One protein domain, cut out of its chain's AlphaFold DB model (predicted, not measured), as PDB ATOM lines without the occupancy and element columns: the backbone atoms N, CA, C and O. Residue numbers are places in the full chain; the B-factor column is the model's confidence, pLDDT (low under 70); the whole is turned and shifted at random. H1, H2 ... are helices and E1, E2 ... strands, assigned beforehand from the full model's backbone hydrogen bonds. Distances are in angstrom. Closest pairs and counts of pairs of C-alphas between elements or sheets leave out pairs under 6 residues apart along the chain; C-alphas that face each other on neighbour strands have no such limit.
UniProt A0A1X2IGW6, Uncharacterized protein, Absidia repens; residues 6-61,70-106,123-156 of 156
ATOM      1  N   ILE A   6     228.927 198.065 267.066       93.62
ATOM      2  CA  ILE A   6     228.919 197.288 265.829       93.62
ATOM      3  C   ILE A   6     230.361 197.189 265.341       93.62
ATOM      4  O   ILE A   6     231.026 198.208 265.117       93.62
ATOM      5  N   ARG A   7     230.860 195.961 265.203       94.19
ATOM      6  CA  ARG A   7     232.162 195.700 264.591       94.19
ATOM      7  C   ARG A   7     231.970 195.502 263.096       94.19
ATOM      8  O   ARG A   7     231.335 194.539 262.690       94.19
ATOM      9  N   ILE A   8     232.537 196.396 262.299       94.81
ATOM     10  CA  ILE A   8     232.494 196.298 260.842       94.81
ATOM     11  C   ILE A   8     233.777 195.609 260.379       94.81
ATOM     12  O   ILE A   8     234.875 196.103 260.640       94.81
ATOM     13  N   MET A   9     233.625 194.445 259.765       93.38
ATOM     14  CA  MET A   9     234.697 193.549 259.346       93.38
ATOM     15  C   MET A   9     234.983 193.770 257.864       93.38
ATOM     16  O   MET A   9     234.062 193.717 257.054       93.38
ATOM     17  N   THR A  10     236.248 193.980 257.523       92.25
ATOM     18  CA  THR A  10     236.732 194.147 256.143       92.25
ATOM     19  C   THR A  10     237.900 193.194 255.882       92.25
ATOM     20  O   THR A  10     238.506 192.688 256.822       92.25
ATOM     21  N   ASP A  11     238.219 192.928 254.622       85.44
ATOM     22  CA  ASP A  11     239.290 192.030 254.175       85.44
ATOM     23  C   ASP A  11     240.614 192.758 253.885       85.44
ATOM     24  O   ASP A  11     241.474 192.207 253.217       85.44
ATOM     25  N   LYS A  12     240.803 193.995 254.365       85.62
ATOM     26  CA  LYS A  12     241.973 194.851 254.068       85.62
ATOM     27  C   LYS A  12     242.056 195.339 252.616       85.62
ATOM     28  O   LYS A  12     242.943 196.141 252.311       85.62
ATOM     29  N   SER A  13     241.145 194.936 251.724       83.75
ATOM     30  CA  SER A  13     241.090 195.519 250.385       83.75
ATOM     31  C   SER A  13     240.707 197.006 250.472       83.75
ATOM     32  O   SER A  13     239.851 197.379 251.282       83.75
ATOM     33  N   PRO A  14     241.303 197.888 249.644       85.81
ATOM     34  CA  PRO A  14     240.965 199.313 249.659       85.81
ATOM     35  C   PRO A  14     239.472 199.573 249.433       85.81
ATOM     36  O   PRO A  14     238.897 200.453 250.067       85.81
ATOM     37  N   VAL A  15     238.845 198.769 248.571       86.62
ATOM     38  CA  VAL A  15     237.415 198.855 248.256       86.62
ATOM     39  C   VAL A  15     236.571 198.475 249.475       86.62
ATOM     40  O   VAL A  15     235.774 199.289 249.935       86.62
ATOM     41  N   ALA A  16     236.796 197.301 250.080       86.44
ATOM     42  CA  ALA A  16     236.005 196.875 251.235       86.44
ATOM     43  C   ALA A  16     236.254 197.738 252.481       86.44
ATOM     44  O   ALA A  16     235.369 197.860 253.330       86.44
ATOM     45  N   HIS A  17     237.447 198.331 252.621       90.12
ATOM     46  CA  HIS A  17     237.751 199.275 253.698       90.12
ATOM     47  C   HIS A  17     237.018 200.609 253.498       90.12
ATOM     48  O   HIS A  17     236.395 201.097 254.438       90.12
ATOM     49  N   HIS A  18     237.000 201.147 252.272       92.56
ATOM     50  CA  HIS A  18     236.190 202.323 251.928       92.56
ATOM     51  C   HIS A  18     234.705 202.077 252.219       92.56
ATOM     52  O   HIS A  18     234.059 202.872 252.904       92.56
ATOM     53  N   HIS A  19     234.176 200.924 251.804       93.69
ATOM     54  CA  HIS A  19     232.801 200.522 252.114       93.69
ATOM     55  C   HIS A  19     232.555 200.405 253.624       93.69
ATOM     56  O   HIS A  19     231.541 200.892 254.120       93.69
ATOM     57  N   ALA A  20     233.491 199.827 254.382       94.75
ATOM     58  CA  ALA A  20     233.388 199.734 255.839       94.75
ATOM     59  C   ALA A  20     233.326 201.112 256.517       94.75
ATOM     60  O   ALA A  20     232.537 201.305 257.448       94.75
ATOM     61  N   ASP A  21     234.106 202.081 256.039       96.44
ATOM     62  CA  ASP A  21     234.083 203.455 256.543       96.44
ATOM     63  C   ASP A  21     232.756 204.164 256.235       96.44
ATOM     64  O   ASP A  21     232.227 204.894 257.081       96.44
ATOM     65  N   LEU A  22     232.180 203.932 255.055       96.94
ATOM     66  CA  LEU A  22     230.862 204.454 254.683       96.94
ATOM     67  C   LEU A  22     229.744 203.843 255.536       96.94
ATOM     68  O   LEU A  22     228.949 204.582 256.121       96.94
ATOM     69  N   LEU A  23     229.744 202.521 255.716       96.56
ATOM     70  CA  LEU A  23     228.821 201.837 256.627       96.56
ATOM     71  C   LEU A  23     228.950 202.394 258.052       96.56
ATOM     72  O   LEU A  23     227.947 202.649 258.718       96.56
ATOM     73  N   ALA A  24     230.179 202.656 258.515       96.69
ATOM     74  CA  ALA A  24     230.427 203.240 259.829       96.69
ATOM     75  C   ALA A  24     229.822 204.642 259.978       96.69
ATOM     76  O   ALA A  24     229.315 204.972 261.055       96.69
ATOM     77  N   LYS A  25     229.869 205.474 258.927       96.56
ATOM     78  CA  LYS A  25     229.190 206.782 258.905       96.56
ATOM     79  C   LYS A  25     227.677 206.599 259.025       96.56
ATOM     80  O   LYS A  25     227.065 207.258 259.863       96.56
ATOM     81  N   GLY A  26     227.110 205.660 258.268       96.00
ATOM     82  CA  GLY A  26     225.696 205.285 258.329       96.00
ATOM     83  C   GLY A  26     225.241 204.905 259.732       96.00
ATOM     84  O   GLY A  26     224.365 205.553 260.304       96.00
ATOM     85  N   VAL A  27     225.920 203.927 260.337       95.56
ATOM     86  CA  VAL A  27     225.651 203.465 261.707       95.56
ATOM     87  C   VAL A  27     225.698 204.625 262.706       95.56
ATOM     88  O   VAL A  27     224.797 204.765 263.530       95.56
ATOM     89  N   LYS A  28     226.719 205.487 262.629       93.56
ATOM     90  CA  LYS A  28     226.869 206.641 263.536       93.56
ATOM     91  C   LYS A  28     225.794 207.713 263.336       93.56
ATOM     92  O   LYS A  28     225.547 208.484 264.257       93.56
ATOM     93  N   SER A  29     225.187 207.779 262.152       91.94
ATOM     94  CA  SER A  29     224.095 208.707 261.834       91.94
ATOM     95  C   SER A  29     222.711 208.197 262.256       91.94
ATOM     96  O   SER A  29     221.747 208.964 262.233       91.94
ATOM     97  N   SER A  30     222.601 206.917 262.633       90.44
ATOM     98  CA  SER A  30     221.353 206.321 263.114       90.44
ATOM     99  C   SER A  30     220.896 206.945 264.434       90.44
ATOM    100  O   SER A  30     221.703 207.364 265.271       90.44
ATOM    101  N   ALA A  31     219.581 206.960 264.654       82.00
ATOM    102  CA  ALA A  31     219.009 207.414 265.923       82.00
ATOM    103  C   ALA A  31     219.300 206.433 267.076       82.00
ATOM    104  O   ALA A  31     219.202 206.804 268.246       82.00
ATOM    105  N   SER A  32     219.699 205.201 266.750       81.06
ATOM    106  CA  SER A  32     219.956 204.109 267.689       81.06
ATOM    107  C   SER A  32     221.205 204.303 268.563       81.06
ATOM    108  O   SER A  32     221.382 203.600 269.558       81.06
ATOM    109  N   GLY A  33     222.086 205.258 268.231       84.25
ATOM    110  CA  GLY A  33     223.228 205.627 269.080       84.25
ATOM    111  C   GLY A  33     224.322 204.552 269.198       84.25
ATOM    112  O   GLY A  33     225.075 204.528 270.184       84.25
ATOM    113  N   PHE A  34     224.414 203.653 268.211       91.69
ATOM    114  CA  PHE A  34     225.477 202.653 268.120       91.69
ATOM    115  C   PHE A  34     226.833 203.297 267.807       91.69
ATOM    116  O   PHE A  34     226.948 204.249 267.034       91.69
ATOM    117  N   GLN A  35     227.900 202.723 268.360       92.12
ATOM    118  CA  GLN A  35     229.264 203.004 267.913       92.12
ATOM    119  C   GLN A  35     229.664 202.023 266.812       92.12
ATOM    120  O   GLN A  35     229.545 200.814 266.995       92.12
ATOM    121  N   ALA A  36     230.215 202.527 265.711       93.19
ATOM    122  CA  ALA A  36     230.837 201.698 264.681       93.19
ATOM    123  C   ALA A  36     232.358 201.640 264.862       93.19
ATOM    124  O   ALA A  36     233.013 202.682 264.976       93.19
ATOM    125  N   VAL A  37     232.912 200.426 264.859       93.69
ATOM    126  CA  VAL A  37     234.356 200.175 264.887       93.69
ATOM    127  C   VAL A  37     234.723 199.329 263.677       93.69
ATOM    128  O   VAL A  37     234.360 198.159 263.627       93.69
ATOM    129  N   VAL A  38     235.472 199.895 262.737       93.38
ATOM    130  CA  VAL A  38     236.014 199.155 261.591       93.38
ATOM    131  C   VAL A  38     237.224 198.335 262.038       93.38
ATOM    132  O   VAL A  38     237.991 198.756 262.912       93.38
ATOM    133  N   GLY A  39     237.411 197.149 261.473       91.25
ATOM    134  CA  GLY A  39     238.744 196.576 261.429       91.25
ATOM    135  C   GLY A  39     238.887 195.357 260.543       91.25
ATOM    136  O   GLY A  39     237.923 194.678 260.195       91.25
ATOM    137  N   ASP A  40     240.140 195.135 260.183       90.69
ATOM    138  CA  ASP A  40     240.511 194.242 259.104       90.69
ATOM    139  C   ASP A  40     240.746 192.819 259.588       90.69
ATOM    140  O   ASP A  40     241.415 192.603 260.597       90.69
ATOM    141  N   LEU A  41     240.228 191.866 258.816       89.19
ATOM    142  CA  LEU A  41     240.440 190.431 258.949       89.19
ATOM    143  C   LEU A  41     241.838 189.984 258.572       89.19
ATOM    144  O   LEU A  41     242.177 188.868 258.921       89.19
ATOM    145  N   ALA A  42     242.631 190.816 257.904       86.44
ATOM    146  CA  ALA A  42     243.981 190.516 257.441       86.44
ATOM    147  C   ALA A  42     244.928 191.680 257.787       86.44
ATOM    148  O   ALA A  42     244.484 192.827 257.916       86.44
ATOM    149  N   ARG A  43     246.237 191.419 257.945       85.31
ATOM    150  CA  ARG A  43     247.206 192.487 258.279       85.31
ATOM    151  C   ARG A  43     247.583 193.300 257.052       85.31
ATOM    152  O   ARG A  43     247.799 194.509 257.163       85.31
ATOM    153  N   SER A  44     247.636 192.648 255.896       84.50
ATOM    154  CA  SER A  44     247.977 193.245 254.609       84.50
ATOM    155  C   SER A  44     246.988 192.820 253.506       84.50
ATOM    156  O   SER A  44     246.287 191.819 253.665       84.50
ATOM    157  N   PRO A  45     246.903 193.559 252.385       81.50
ATOM    158  CA  PRO A  45     246.162 193.099 251.209       81.50
ATOM    159  C   PRO A  45     246.704 191.782 250.630       81.50
ATOM    160  O   PRO A  45     245.928 190.986 250.111       81.50
ATOM    161  N   ASP A  46     248.013 191.531 250.745       83.06
ATOM    162  CA  ASP A  46     248.640 190.288 250.279       83.06
ATOM    163  C   ASP A  46     248.226 189.093 251.146       83.06
ATOM    164  O   ASP A  46     247.980 188.004 250.624       83.06
ATOM    165  N   ASP A  47     248.085 189.308 252.458       80.12
ATOM    166  CA  ASP A  47     247.546 188.318 253.393       80.12
ATOM    167  C   ASP A  47     246.113 187.973 252.987       80.12
ATOM    168  O   ASP A  47     245.783 186.803 252.852       80.12
ATOM    169  N   ALA A  48     245.282 188.981 252.707       77.75
ATOM    170  CA  ALA A  48     243.907 188.780 252.262       77.75
ATOM    171  C   ALA A  48     243.823 188.007 250.937       77.75
ATOM    172  O   ALA A  48     243.032 187.073 250.817       77.75
ATOM    173  N   ALA A  49     244.672 188.351 249.963       79.06
ATOM    174  CA  ALA A  49     244.767 187.643 248.686       79.06
ATOM    175  C   ALA A  49     245.283 186.201 248.844       79.06
ATOM    176  O   ALA A  49     244.912 185.324 248.068       79.06
ATOM    177  N   SER A  50     246.114 185.961 249.860       80.31
ATOM    178  CA  SER A  50     246.622 184.639 250.246       80.31
ATOM    179  C   SER A  50     245.728 183.929 251.267       80.31
ATOM    180  O   SER A  50     246.117 182.893 251.803       80.31
ATOM    181  N   GLU A  51     244.550 184.488 251.550       75.31
ATOM    182  CA  GLU A  51     243.539 183.934 252.454       75.31
ATOM    183  C   GLU A  51     244.001 183.791 253.915       75.31
ATOM    184  O   GLU A  51     243.511 182.954 254.671       75.31
ATOM    185  N   GLN A  52     244.952 184.625 254.327       79.69
ATOM    186  CA  GLN A  52     245.504 184.674 255.673       79.69
ATOM    187  C   GLN A  52     244.781 185.710 256.531       79.69
ATOM    188  O   GLN A  52     244.656 186.884 256.178       79.69
ATOM    189  N   THR A  53     244.345 185.275 257.710       81.12
ATOM    190  CA  THR A  53     243.612 186.117 258.658       81.12
ATOM    191  C   THR A  53     244.463 186.577 259.842       81.12
ATOM    192  O   THR A  53     245.283 185.827 260.362       81.12
ATOM    193  N   ALA A  54     244.159 187.761 260.361       81.38
ATOM    194  CA  ALA A  54     244.698 188.408 261.552       81.38
ATOM    195  C   ALA A  54     243.665 188.455 262.694       81.38
ATOM    196  O   ALA A  54     243.556 189.436 263.428       81.38
ATOM    197  N   LEU A  55     242.842 187.414 262.820       72.75
ATOM    198  CA  LEU A  55     241.702 187.397 263.739       72.75
ATOM    199  C   LEU A  55     242.093 187.505 265.217       72.75
ATOM    200  O   LEU A  55     241.338 188.069 265.998       72.75
ATOM    201  N   GLU A  56     243.290 187.064 265.601       66.81
ATOM    202  CA  GLU A  56     243.848 187.274 266.944       66.81
ATOM    203  C   GLU A  56     243.986 188.763 267.320       66.81
ATOM    204  O   GLU A  56     243.797 189.146 268.481       66.81
ATOM    205  N   ASP A  57     244.207 189.622 266.322       65.88
ATOM    206  CA  ASP A  57     244.253 191.077 266.478       65.88
ATOM    207  C   ASP A  57     242.830 191.678 266.571       65.88
ATOM    208  O   ASP A  57     242.625 192.797 267.061       65.88
ATOM    209  N   ILE A  58     241.806 190.908 266.183       70.75
ATOM    210  CA  ILE A  58     240.391 191.279 266.217       70.75
ATOM    211  C   ILE A  58     239.700 190.587 267.387       70.75
ATOM    212  O   ILE A  58     239.292 189.432 267.344       70.75
ATOM    213  N   ARG A  59     239.461 191.336 268.461       74.81
ATOM    214  CA  ARG A  59     238.801 190.803 269.663       74.81
ATOM    215  C   ARG A  59     237.289 190.585 269.465       74.81
ATOM    216  O   ARG A  59     236.493 191.298 270.074       74.81
ATOM    217  N   LEU A  60     236.890 189.600 268.655       76.75
ATOM    218  CA  LEU A  60     235.495 189.276 268.303       76.75
ATOM    219  C   LEU A  60     234.597 189.023 269.517       76.75
ATOM    220  O   LEU A  60     233.433 189.413 269.523       76.75
ATOM    221  N   GLN A  61     235.138 188.428 270.582       74.38
ATOM    222  CA  GLN A  61     234.408 188.182 271.833       74.38
ATOM    223  C   GLN A  61     233.863 189.464 272.484       74.38
ATOM    224  O   GLN A  61     232.928 189.396 273.268       74.38
ATOM    225  N   SER A  70     231.994 193.137 253.053       87.25
ATOM    226  CA  SER A  70     232.062 192.450 251.766       87.25
ATOM    227  C   SER A  70     231.925 190.937 251.948       87.25
ATOM    228  O   SER A  70     232.162 190.390 253.031       87.25
ATOM    229  N   MET A  71     231.621 190.234 250.856       80.88
ATOM    230  CA  MET A  71     231.708 188.770 250.812       80.88
ATOM    231  C   MET A  71     233.153 188.262 250.923       80.88
ATOM    232  O   MET A  71     233.369 187.168 251.437       80.88
ATOM    233  N   GLY A  72     234.147 189.054 250.509       82.44
ATOM    234  CA  GLY A  72     235.564 188.736 250.723       82.44
ATOM    235  C   GLY A  72     235.910 188.662 252.210       82.44
ATOM    236  O   GLY A  72     236.519 187.691 252.660       82.44
ATOM    237  N   ALA A  73     235.407 189.613 253.003       87.00
ATOM    238  CA  ALA A  73     235.531 189.586 254.454       87.00
ATOM    239  C   ALA A  73     234.840 188.353 255.055       87.00
ATOM    240  O   ALA A  73     235.399 187.683 255.920       87.00
ATOM    241  N   LEU A  74     233.646 188.000 254.576       86.25
ATOM    242  CA  LEU A  74     232.970 186.795 255.047       86.25
ATOM    243  C   LEU A  74     233.742 185.506 254.700       86.25
ATOM    244  O   LEU A  74     233.894 184.635 255.550       86.25
ATOM    245  N   SER A  75     234.261 185.402 253.476       82.44
ATOM    246  CA  SER A  75     235.040 184.249 253.010       82.44
ATOM    247  C   SER A  75     236.322 184.058 253.827       82.44
ATOM    248  O   SER A  75     236.603 182.956 254.291       82.44
ATOM    249  N   LEU A  76     237.068 185.141 254.085       84.12
ATOM    250  CA  LEU A  76     238.241 185.099 254.966       84.12
ATOM    251  C   LEU A  76     237.884 184.632 256.376       84.12
ATOM    252  O   LEU A  76     238.617 183.849 256.973       84.12
ATOM    253  N   TYR A  77     236.760 185.114 256.909       85.69
ATOM    254  CA  TYR A  77     236.289 184.691 258.219       85.69
ATOM    255  C   TYR A  77     235.958 183.190 258.244       85.69
ATOM    256  O   TYR A  77     236.426 182.487 259.138       85.69
ATOM    257  N   GLU A  78     235.184 182.689 257.275       80.06
ATOM    258  CA  GLU A  78     234.771 181.278 257.239       80.06
ATOM    259  C   GLU A  78     235.976 180.348 257.143       80.06
ATOM    260  O   GLU A  78     236.068 179.408 257.926       80.06
ATOM    261  N   LYS A  79     236.959 180.662 256.293       79.44
ATOM    262  CA  LYS A  79     238.165 179.835 256.135       79.44
ATOM    263  C   LYS A  79     238.956 179.660 257.421       79.44
ATOM    264  O   LYS A  79     239.548 178.606 257.624       79.44
ATOM    265  N   HIS A  80     238.962 180.671 258.286       79.44
ATOM    266  CA  HIS A  80     239.656 180.585 259.566       79.44
ATOM    267  C   HIS A  80     238.939 179.683 260.573       79.44
ATOM    268  O   HIS A  80     239.596 178.998 261.350       79.44
ATOM    269  N   PHE A  81     237.604 179.684 260.572       75.81
ATOM    270  CA  PHE A  81     236.793 178.987 261.577       75.81
ATOM    271  C   PHE A  81     236.088 177.735 261.048       75.81
ATOM    272  O   PHE A  81     235.296 177.129 261.766       75.81
ATOM    273  N   ARG A  82     236.403 177.321 259.818       69.38
ATOM    274  CA  ARG A  82     235.788 176.189 259.113       69.38
ATOM    275  C   ARG A  82     235.806 174.877 259.897       69.38
ATOM    276  O   ARG A  82     234.964 174.020 259.671       69.38
ATOM    277  N   GLU A  83     236.773 174.712 260.794       64.25
ATOM    278  CA  GLU A  83     236.993 173.478 261.558       64.25
ATOM    279  C   GLU A  83     236.400 173.525 262.986       64.25
ATOM    280  O   GLU A  83     236.486 172.538 263.715       64.25
ATOM    281  N   GLU A  84     235.779 174.637 263.407       62.16
ATOM    282  CA  GLU A  84     235.271 174.836 264.777       62.16
ATOM    283  C   GLU A  84     233.732 174.734 264.874       62.16
ATOM    284  O   GLU A  84     233.048 175.719 265.161       62.16
ATOM    285  N   GLU A  85     233.168 173.535 264.672       57.06
ATOM    286  CA  GLU A  85     231.706 173.311 264.668       57.06
ATOM    287  C   GLU A  85     231.039 173.481 266.054       57.06
ATOM    288  O   GLU A  85     229.989 174.111 266.168       57.06
ATOM    289  N   ASP A  86     231.648 172.993 267.141       58.41
ATOM    290  CA  ASP A  86     230.975 172.917 268.454       58.41
ATOM    291  C   ASP A  86     230.976 174.233 269.265       58.41
ATOM    292  O   ASP A  86     230.278 174.349 270.279       58.41
ATOM    293  N   ARG A  87     231.796 175.226 268.889       64.44
ATOM    294  CA  ARG A  87     231.974 176.495 269.636       64.44
ATOM    295  C   ARG A  87     232.226 177.695 268.730       64.44
ATOM    296  O   ARG A  87     233.019 178.577 269.069       64.44
ATOM    297  N   HIS A  88     231.539 177.744 267.597       73.25
ATOM    298  CA  HIS A  88     231.776 178.797 266.629       73.25
ATOM    299  C   HIS A  88     231.553 180.202 267.246       73.25
ATOM    300  O   HIS A  88     230.511 180.447 267.873       73.25
ATOM    301  N   PRO A  89     232.483 181.167 267.072       75.62
ATOM    302  CA  PRO A  89     232.424 182.471 267.741       75.62
ATOM    303  C   PRO A  89     231.166 183.298 267.446       75.62
ATOM    304  O   PRO A  89     230.898 184.268 268.158       75.62
ATOM    305  N   LEU A  90     230.414 182.959 266.393       80.19
ATOM    306  CA  LEU A  90     229.225 183.701 265.965       80.19
ATOM    307  C   LEU A  90     227.915 183.242 266.603       80.19
ATOM    308  O   LEU A  90     226.939 183.971 266.477       80.19
ATOM    309  N   HIS A  91     227.876 182.103 267.301       77.19
ATOM    310  CA  HIS A  91     226.625 181.496 267.781       77.19
ATOM    311  C   HIS A  91     225.715 182.483 268.549       77.19
ATOM    312  O   HIS A  91     224.497 182.460 268.425       77.19
ATOM    313  N   SER A  92     226.286 183.398 269.336       79.50
ATOM    314  CA  SER A  92     225.530 184.391 270.120       79.50
ATOM    315  C   SER A  92     225.613 185.817 269.557       79.50
ATOM    316  O   SER A  92     225.539 186.782 270.320       79.50
ATOM    317  N   LYS A  93     225.908 185.977 268.261       86.06
ATOM    318  CA  LYS A  93     226.138 187.287 267.638       86.06
ATOM    319  C   LYS A  93     225.058 187.612 266.618       86.06
ATOM    320  O   LYS A  93     224.618 186.757 265.860       86.06
ATOM    321  N   THR A  94     224.681 188.885 266.551       89.81
ATOM    322  CA  THR A  94     223.895 189.413 265.432       89.81
ATOM    323  C   THR A  94     224.827 189.730 264.269       89.81
ATOM    324  O   THR A  94     225.799 190.468 264.443       89.81
ATOM    325  N   ILE A  95     224.535 189.184 263.090       89.56
ATOM    326  CA  ILE A  95     225.397 189.295 261.910       89.56
ATOM    327  C   ILE A  95     224.680 190.069 260.806       89.56
ATOM    328  O   ILE A  95     223.540 189.762 260.468       89.56
ATOM    329  N   GLY A  96     225.357 191.062 260.234       91.19
ATOM    330  CA  GLY A  96     224.978 191.718 258.987       91.19
ATOM    331  C   GLY A  96     225.976 191.403 257.877       91.19
ATOM    332  O   GLY A  96     227.170 191.260 258.144       91.19
ATOM    333  N   ILE A  97     225.506 191.313 256.634       89.56
ATOM    334  CA  ILE A  97     226.341 191.045 255.456       89.56
ATOM    335  C   ILE A  97     225.941 192.011 254.346       89.56
ATOM    336  O   ILE A  97     224.767 192.065 253.975       89.56
ATOM    337  N   VAL A  98     226.908 192.756 253.808       88.81
ATOM    338  CA  VAL A  98     226.687 193.616 252.640       88.81
ATOM    339  C   VAL A  98     226.944 192.843 251.349       88.81
ATOM    340  O   VAL A  98     227.991 192.220 251.177       88.81
ATOM    341  N   LEU A  99     225.971 192.897 250.443       86.25
ATOM    342  CA  LEU A  99     225.978 192.260 249.132       86.25
ATOM    343  C   LEU A  99     226.062 193.348 248.059       86.25
ATOM    344  O   LEU A  99     225.160 194.182 247.967       86.25
ATOM    345  N   PHE A 100     227.126 193.330 247.257       82.94
ATOM    346  CA  PHE A 100     227.359 194.282 246.169       82.94
ATOM    347  C   PHE A 100     227.092 193.637 244.802       82.94
ATOM    348  O   PHE A 100     227.275 192.431 244.658       82.94
ATOM    349  N   PRO A 101     226.716 194.415 243.772       73.62
ATOM    350  CA  PRO A 101     226.412 193.878 242.443       73.62
ATOM    351  C   PRO A 101     227.647 193.287 241.742       73.62
ATOM    352  O   PRO A 101     227.557 192.260 241.079       73.62
ATOM    353  N   HIS A 102     228.824 193.899 241.920       64.38
ATOM    354  CA  HIS A 102     230.074 193.476 241.277       64.38
ATOM    355  C   HIS A 102     230.945 192.556 242.140       64.38
ATOM    356  O   HIS A 102     232.063 192.222 241.743       64.38
ATOM    357  N   SER A 103     230.468 192.114 243.310       54.12
ATOM    358  CA  SER A 103     231.216 191.162 244.134       54.12
ATOM    359  C   SER A 103     231.176 189.770 243.505       54.12
ATOM    360  O   SER A 103     230.438 188.933 243.982       54.12
ATOM    361  N   THR A 104     231.888 189.518 242.404       48.94
ATOM    362  CA  THR A 104     231.921 188.239 241.650       48.94
ATOM    363  C   THR A 104     230.577 187.565 241.304       48.94
ATOM    364  O   THR A 104     230.590 186.531 240.641       48.94
ATOM    365  N   PHE A 105     229.425 188.121 241.679       46.66
ATOM    366  CA  PHE A 105     228.170 187.385 241.790       46.66
ATOM    367  C   PHE A 105     227.012 188.256 241.332       46.66
ATOM    368  O   PHE A 105     226.266 188.846 242.110       46.66
ATOM    369  N   ASP A 106     226.918 188.335 240.012       33.88
ATOM    370  CA  ASP A 106     225.895 189.080 239.310       33.88
ATOM    371  C   ASP A 106     224.563 188.309 239.264       33.88
ATOM    372  O   ASP A 106     224.502 187.102 239.011       33.88
ATOM    373  N   ASN A 123     224.461 180.265 259.109       68.94
ATOM    374  CA  ASN A 123     223.238 179.923 259.835       68.94
ATOM    375  C   ASN A 123     223.350 178.554 260.538       68.94
ATOM    376  O   ASN A 123     222.822 178.386 261.637       68.94
ATOM    377  N   GLU A 124     224.068 177.599 259.942       69.44
ATOM    378  CA  GLU A 124     224.365 176.283 260.525       69.44
ATOM    379  C   GLU A 124     225.265 176.378 261.766       69.44
ATOM    380  O   GLU A 124     225.124 175.559 262.672       69.44
ATOM    381  N   TYR A 125     226.077 177.434 261.899       69.69
ATOM    382  CA  TYR A 125     226.831 177.738 263.126       69.69
ATOM    383  C   TYR A 125     225.955 178.174 264.320       69.69
ATOM    384  O   TYR A 125     226.477 178.641 265.338       69.69
ATOM    385  N   GLY A 126     224.629 178.032 264.215       55.88
ATOM    386  CA  GLY A 126     223.690 178.216 265.317       55.88
ATOM    387  C   GLY A 126     223.506 179.674 265.715       55.88
ATOM    388  O   GLY A 126     223.403 179.969 266.904       55.88
ATOM    389  N   LEU A 127     223.503 180.595 264.742       68.50
ATOM    390  CA  LEU A 127     223.251 182.009 265.019       68.50
ATOM    391  C   LEU A 127     221.950 182.174 265.811       68.50
ATOM    392  O   LEU A 127     220.927 181.567 265.497       68.50
ATOM    393  N   GLU A 128     221.968 183.066 266.800       63.59
ATOM    394  CA  GLU A 128     220.768 183.427 267.563       63.59
ATOM    395  C   GLU A 128     219.639 183.951 266.652       63.59
ATOM    396  O   GLU A 128     218.457 183.838 266.986       63.59
ATOM    397  N   ARG A 129     220.002 184.539 265.502       70.00
ATOM    398  CA  ARG A 129     219.099 185.056 264.466       70.00
ATOM    399  C   ARG A 129     219.733 184.906 263.086       70.00
ATOM    400  O   ARG A 129     220.953 185.020 262.970       70.00
ATOM    401  N   ASP A 130     218.901 184.749 262.058       78.75
ATOM    402  CA  ASP A 130     219.350 184.770 260.663       78.75
ATOM    403  C   ASP A 130     220.160 186.041 260.361       78.75
ATOM    404  O   ASP A 130     219.844 187.135 260.847       78.75
ATOM    405  N   ALA A 131     221.197 185.903 259.534       83.38
ATOM    406  CA  ALA A 131     222.009 187.038 259.115       83.38
ATOM    407  C   ALA A 131     221.172 188.087 258.354       83.38
ATOM    408  O   ALA A 131     220.411 187.768 257.437       83.38
ATOM    409  N   ILE A 132     221.356 189.364 258.695       88.31
ATOM    410  CA  ILE A 132     220.704 190.491 258.022       88.31
ATOM    411  C   ILE A 132     221.461 190.786 256.723       88.31
ATOM    412  O   ILE A 132     222.618 191.208 256.742       88.31
ATOM    413  N   LEU A 133     220.796 190.585 255.587       87.94
ATOM    414  CA  LEU A 133     221.376 190.823 254.266       87.94
ATOM    415  C   LEU A 133     221.079 192.252 253.796       87.94
ATOM    416  O   LEU A 133     219.920 192.632 253.626       87.94
ATOM    417  N   LEU A 134     222.130 193.026 253.545       88.06
ATOM    418  CA  LEU A 134     222.075 194.409 253.078       88.06
ATOM    419  C   LEU A 134     222.496 194.438 251.611       88.06
ATOM    420  O   LEU A 134     223.662 194.227 251.297       88.06
ATOM    421  N   LYS A 135     221.549 194.659 250.700       89.06
ATOM    422  CA  LYS A 135     221.817 194.646 249.256       89.06
ATOM    423  C   LYS A 135     222.074 196.061 248.755       89.06
ATOM    424  O   LYS A 135     221.177 196.893 248.841       89.06
ATOM    425  N   ALA A 136     223.268 196.298 248.226       86.94
ATOM    426  CA  ALA A 136     223.590 197.498 247.470       86.94
ATOM    427  C   ALA A 136     223.220 197.296 245.995       86.94
ATOM    428  O   ALA A 136     223.437 196.220 245.436       86.94
ATOM    429  N   ASN A 137     222.678 198.329 245.359       85.81
ATOM    430  CA  ASN A 137     222.443 198.372 243.919       85.81
ATOM    431  C   ASN A 137     223.693 198.830 243.159       85.81
ATOM    432  O   ASN A 137     223.826 198.529 241.974       85.81
ATOM    433  N   SER A 138     224.598 199.545 243.830       83.12
ATOM    434  CA  SER A 138     225.869 200.037 243.307       83.12
ATOM    435  C   SER A 138     226.968 199.918 244.366       83.12
ATOM    436  O   SER A 138     226.750 200.163 245.549       83.12
ATOM    437  N   ASP A 139     228.181 199.566 243.948       82.12
ATOM    438  CA  ASP A 139     229.384 199.600 244.793       82.12
ATOM    439  C   ASP A 139     230.117 200.952 244.754       82.12
ATOM    440  O   ASP A 139     231.063 201.162 245.518       82.12
ATOM    441  N   ASN A 140     229.653 201.869 243.898       87.06
ATOM    442  CA  ASN A 140     230.216 203.204 243.690       87.06
ATOM    443  C   ASN A 140     229.305 204.334 244.201       87.06
ATOM    444  O   ASN A 140     229.654 205.508 244.065       87.06
ATOM    445  N   ASP A 141     228.128 204.009 244.745       92.56
ATOM    446  CA  ASP A 141     227.244 204.993 245.373       92.56
ATOM    447  C   ASP A 141     227.530 205.075 246.878       92.56
ATOM    448  O   ASP A 141     227.018 204.305 247.692       92.56
ATOM    449  N   ASP A 142     228.374 206.037 247.253       95.69
ATOM    450  CA  ASP A 142     228.758 206.263 248.645       95.69
ATOM    451  C   ASP A 142     227.545 206.516 249.559       95.69
ATOM    452  O   ASP A 142     227.556 206.103 250.723       95.69
ATOM    453  N   GLN A 143     226.504 207.198 249.062       96.19
ATOM    454  CA  GLN A 143     225.328 207.525 249.867       96.19
ATOM    455  C   GLN A 143     224.468 206.287 250.099       96.19
ATOM    456  O   GLN A 143     224.008 206.080 251.221       96.19
ATOM    457  N   GLU A 144     224.319 205.432 249.088       95.50
ATOM    458  CA  GLU A 144     223.643 204.145 249.245       95.50
ATOM    459  C   GLU A 144     224.307 203.298 250.340       95.50
ATOM    460  O   GLU A 144     223.631 202.776 251.226       95.50
ATOM    461  N   ILE A 145     225.638 203.212 250.350       95.62
ATOM    462  CA  ILE A 145     226.373 202.421 251.348       95.62
ATOM    463  C   ILE A 145     226.223 203.021 252.755       95.62
ATOM    464  O   ILE A 145     226.073 202.292 253.740       95.62
ATOM    465  N   ILE A 146     226.215 204.352 252.871       96.94
ATOM    466  CA  ILE A 146     225.897 205.036 254.133       96.94
ATOM    467  C   ILE A 146     224.478 204.670 254.591       96.94
ATOM    468  O   ILE A 146     224.276 204.332 255.762       96.94
ATOM    469  N   ASP A 147     223.504 204.691 253.686       96.19
ATOM    470  CA  ASP A 147     222.112 204.377 253.999       96.19
ATOM    471  C   ASP A 147     221.942 202.912 254.423       96.19
ATOM    472  O   ASP A 147     221.201 202.644 255.370       96.19
ATOM    473  N   LEU A 148     222.694 201.972 253.836       95.62
ATOM    474  CA  LEU A 148     222.738 200.575 254.288       95.62
ATOM    475  C   LEU A 148     223.246 200.451 255.728       95.62
ATOM    476  O   LEU A 148     222.651 199.735 256.535       95.62
ATOM    477  N   GLY A 149     224.315 201.172 256.078       95.69
ATOM    478  CA  GLY A 149     224.851 201.176 257.442       95.69
ATOM    479  C   GLY A 149     223.859 201.747 258.456       95.69
ATOM    480  O   GLY A 149     223.714 201.218 259.560       95.69
ATOM    481  N   LYS A 150     223.137 202.806 258.074       95.69
ATOM    482  CA  LYS A 150     222.068 203.383 258.894       95.69
ATOM    483  C   LYS A 150     220.901 202.407 259.047       95.69
ATOM    484  O   LYS A 150     220.473 202.150 260.167       95.69
ATOM    485  N   HIS A 151     220.438 201.831 257.941       94.44
ATOM    486  CA  HIS A 151     219.325 200.891 257.925       94.44
ATOM    487  C   HIS A 151     219.603 199.665 258.793       94.44
ATOM    488  O   HIS A 151     218.746 199.266 259.573       94.44
ATOM    489  N   PHE A 152     220.818 199.118 258.719       94.69
ATOM    490  CA  PHE A 152     221.249 198.039 259.599       94.69
ATOM    491  C   PHE A 152     221.129 198.431 261.072       94.69
ATOM    492  O   PHE A 152     220.515 197.710 261.844       94.69
ATOM    493  N   ALA A 153     221.659 199.593 261.463       93.81
ATOM    494  CA  ALA A 153     221.591 200.066 262.845       93.81
ATOM    495  C   ALA A 153     220.159 200.368 263.331       93.81
ATOM    496  O   ALA A 153     219.883 200.240 264.522       93.81
ATOM    497  N   ASP A 154     219.254 200.757 262.432       91.62
ATOM    498  CA  ASP A 154     217.843 201.006 262.747       91.62
ATOM    499  C   ASP A 154     217.033 199.698 262.920       91.62
ATOM    500  O   ASP A 154     215.960 199.721 263.521       91.62
ATOM    501  N   GLN A 155     217.530 198.553 262.428       89.62
ATOM    502  CA  GLN A 155     216.888 197.234 262.566       89.62
ATOM    503  C   GLN A 155     217.277 196.456 263.845       89.62
ATOM    504  O   GLN A 155     216.683 195.408 264.120       89.62
ATOM    505  N   LEU A 156     218.277 196.924 264.604       88.50
ATOM    506  CA  LEU A 156     218.873 196.240 265.772       88.50
ATOM    507  C   LEU A 156     218.278 196.653 267.124       88.50
ATOM    508  O   LEU A 156     218.347 195.816 268.061       88.50
TER     509      LEU A 156
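This is residues 6 to 61, 70 to 106 and 123 to 156 of the 156 residues of an uncharacterized protein of Absidia repens (UniProt A0A1X2IGW6). Two small pairs of parallel strands, E1 with E2 and E3 with E4, make the core, with E1 and E3 near each other; H1 packs on the first pair and H4 on the second, and these two helices pack on each other. H3 begins close to the last residues of E1 and E3, and the short H2 lies far out, near H3. The 127 printed residues hold four named helices and four named strands, in the order E1, H1, E2, H2, H3, E3, E4, H4; the class is mixed, helices and strands. The whole is compact and rounded, with a radius of gyration of the C-alphas of 14.1 A and spans of 37 by 32 by 29 A.

E1, residues 6 to 10, and E2, residues 35 to 40, are parallel neighbours at 23 degrees; N 6 and O 35 are 2.8 A apart, and N 39 and O 8 2.9 A, both within hydrogen-bond range. With H1, residues 14 to 29, they form a strand-helix-strand unit, two parallel neighbour strands with a helix between them along the chain, and its crossover is right-handed. The closest C-alphas of H1 and E2 are those of Ala 24 and Ala 36, 5.1 A apart. H2, residues 45 to 49, and H3, residues 71 to 81, are close but not clearly touching, with the C-alphas of Ala 48 and Leu 76 closest at 7.3 A. The closest C-alphas of E1 and H3 are those of Thr 10 and Ala 73, 5.0 A apart. E3, residues 94 to 99, and E4, residues 132 to 135, are parallel neighbours at 16 degrees, with N 99 and O 134 2.8 A apart, within hydrogen-bond range. H4, residues 142 to 154, touches H1 at a steep tilt of 50 degrees, the same way, closest at the C-alphas of Leu 23 and Gly 149, 4.1 A. The closest C-alphas of E4 and H4 are those of Leu 134 and Leu 148, 6.3 A apart. H3 and H4 are apart. In H1, H2, H3 and H4 every O i to N i+4 pair is within hydrogen-bond range.

E1 begins at C-alpha 6, (228.919, 197.288, 265.829). H1 is 22.8 A long, E2 16.8 A, H3 15.4 A, E3 16.7 A and H4 18.6 A. H4 ends at C-alpha 154, (217.843, 201.006, 262.747).

The C-alphas farthest apart are those of Asp 86 and Asp 141, 39.7 A. Residues 62 to 69 and 107 to 122 are not printed, with C-alpha gaps of 20.6 A and 22.6 A across the cuts. The link from H3 to E3, 12 residues, is long. The mean pLDDT of the printed part is 83.0; residues 56 to 57, 82 to 87, 102 to 106 and 123 to 128 are under 70.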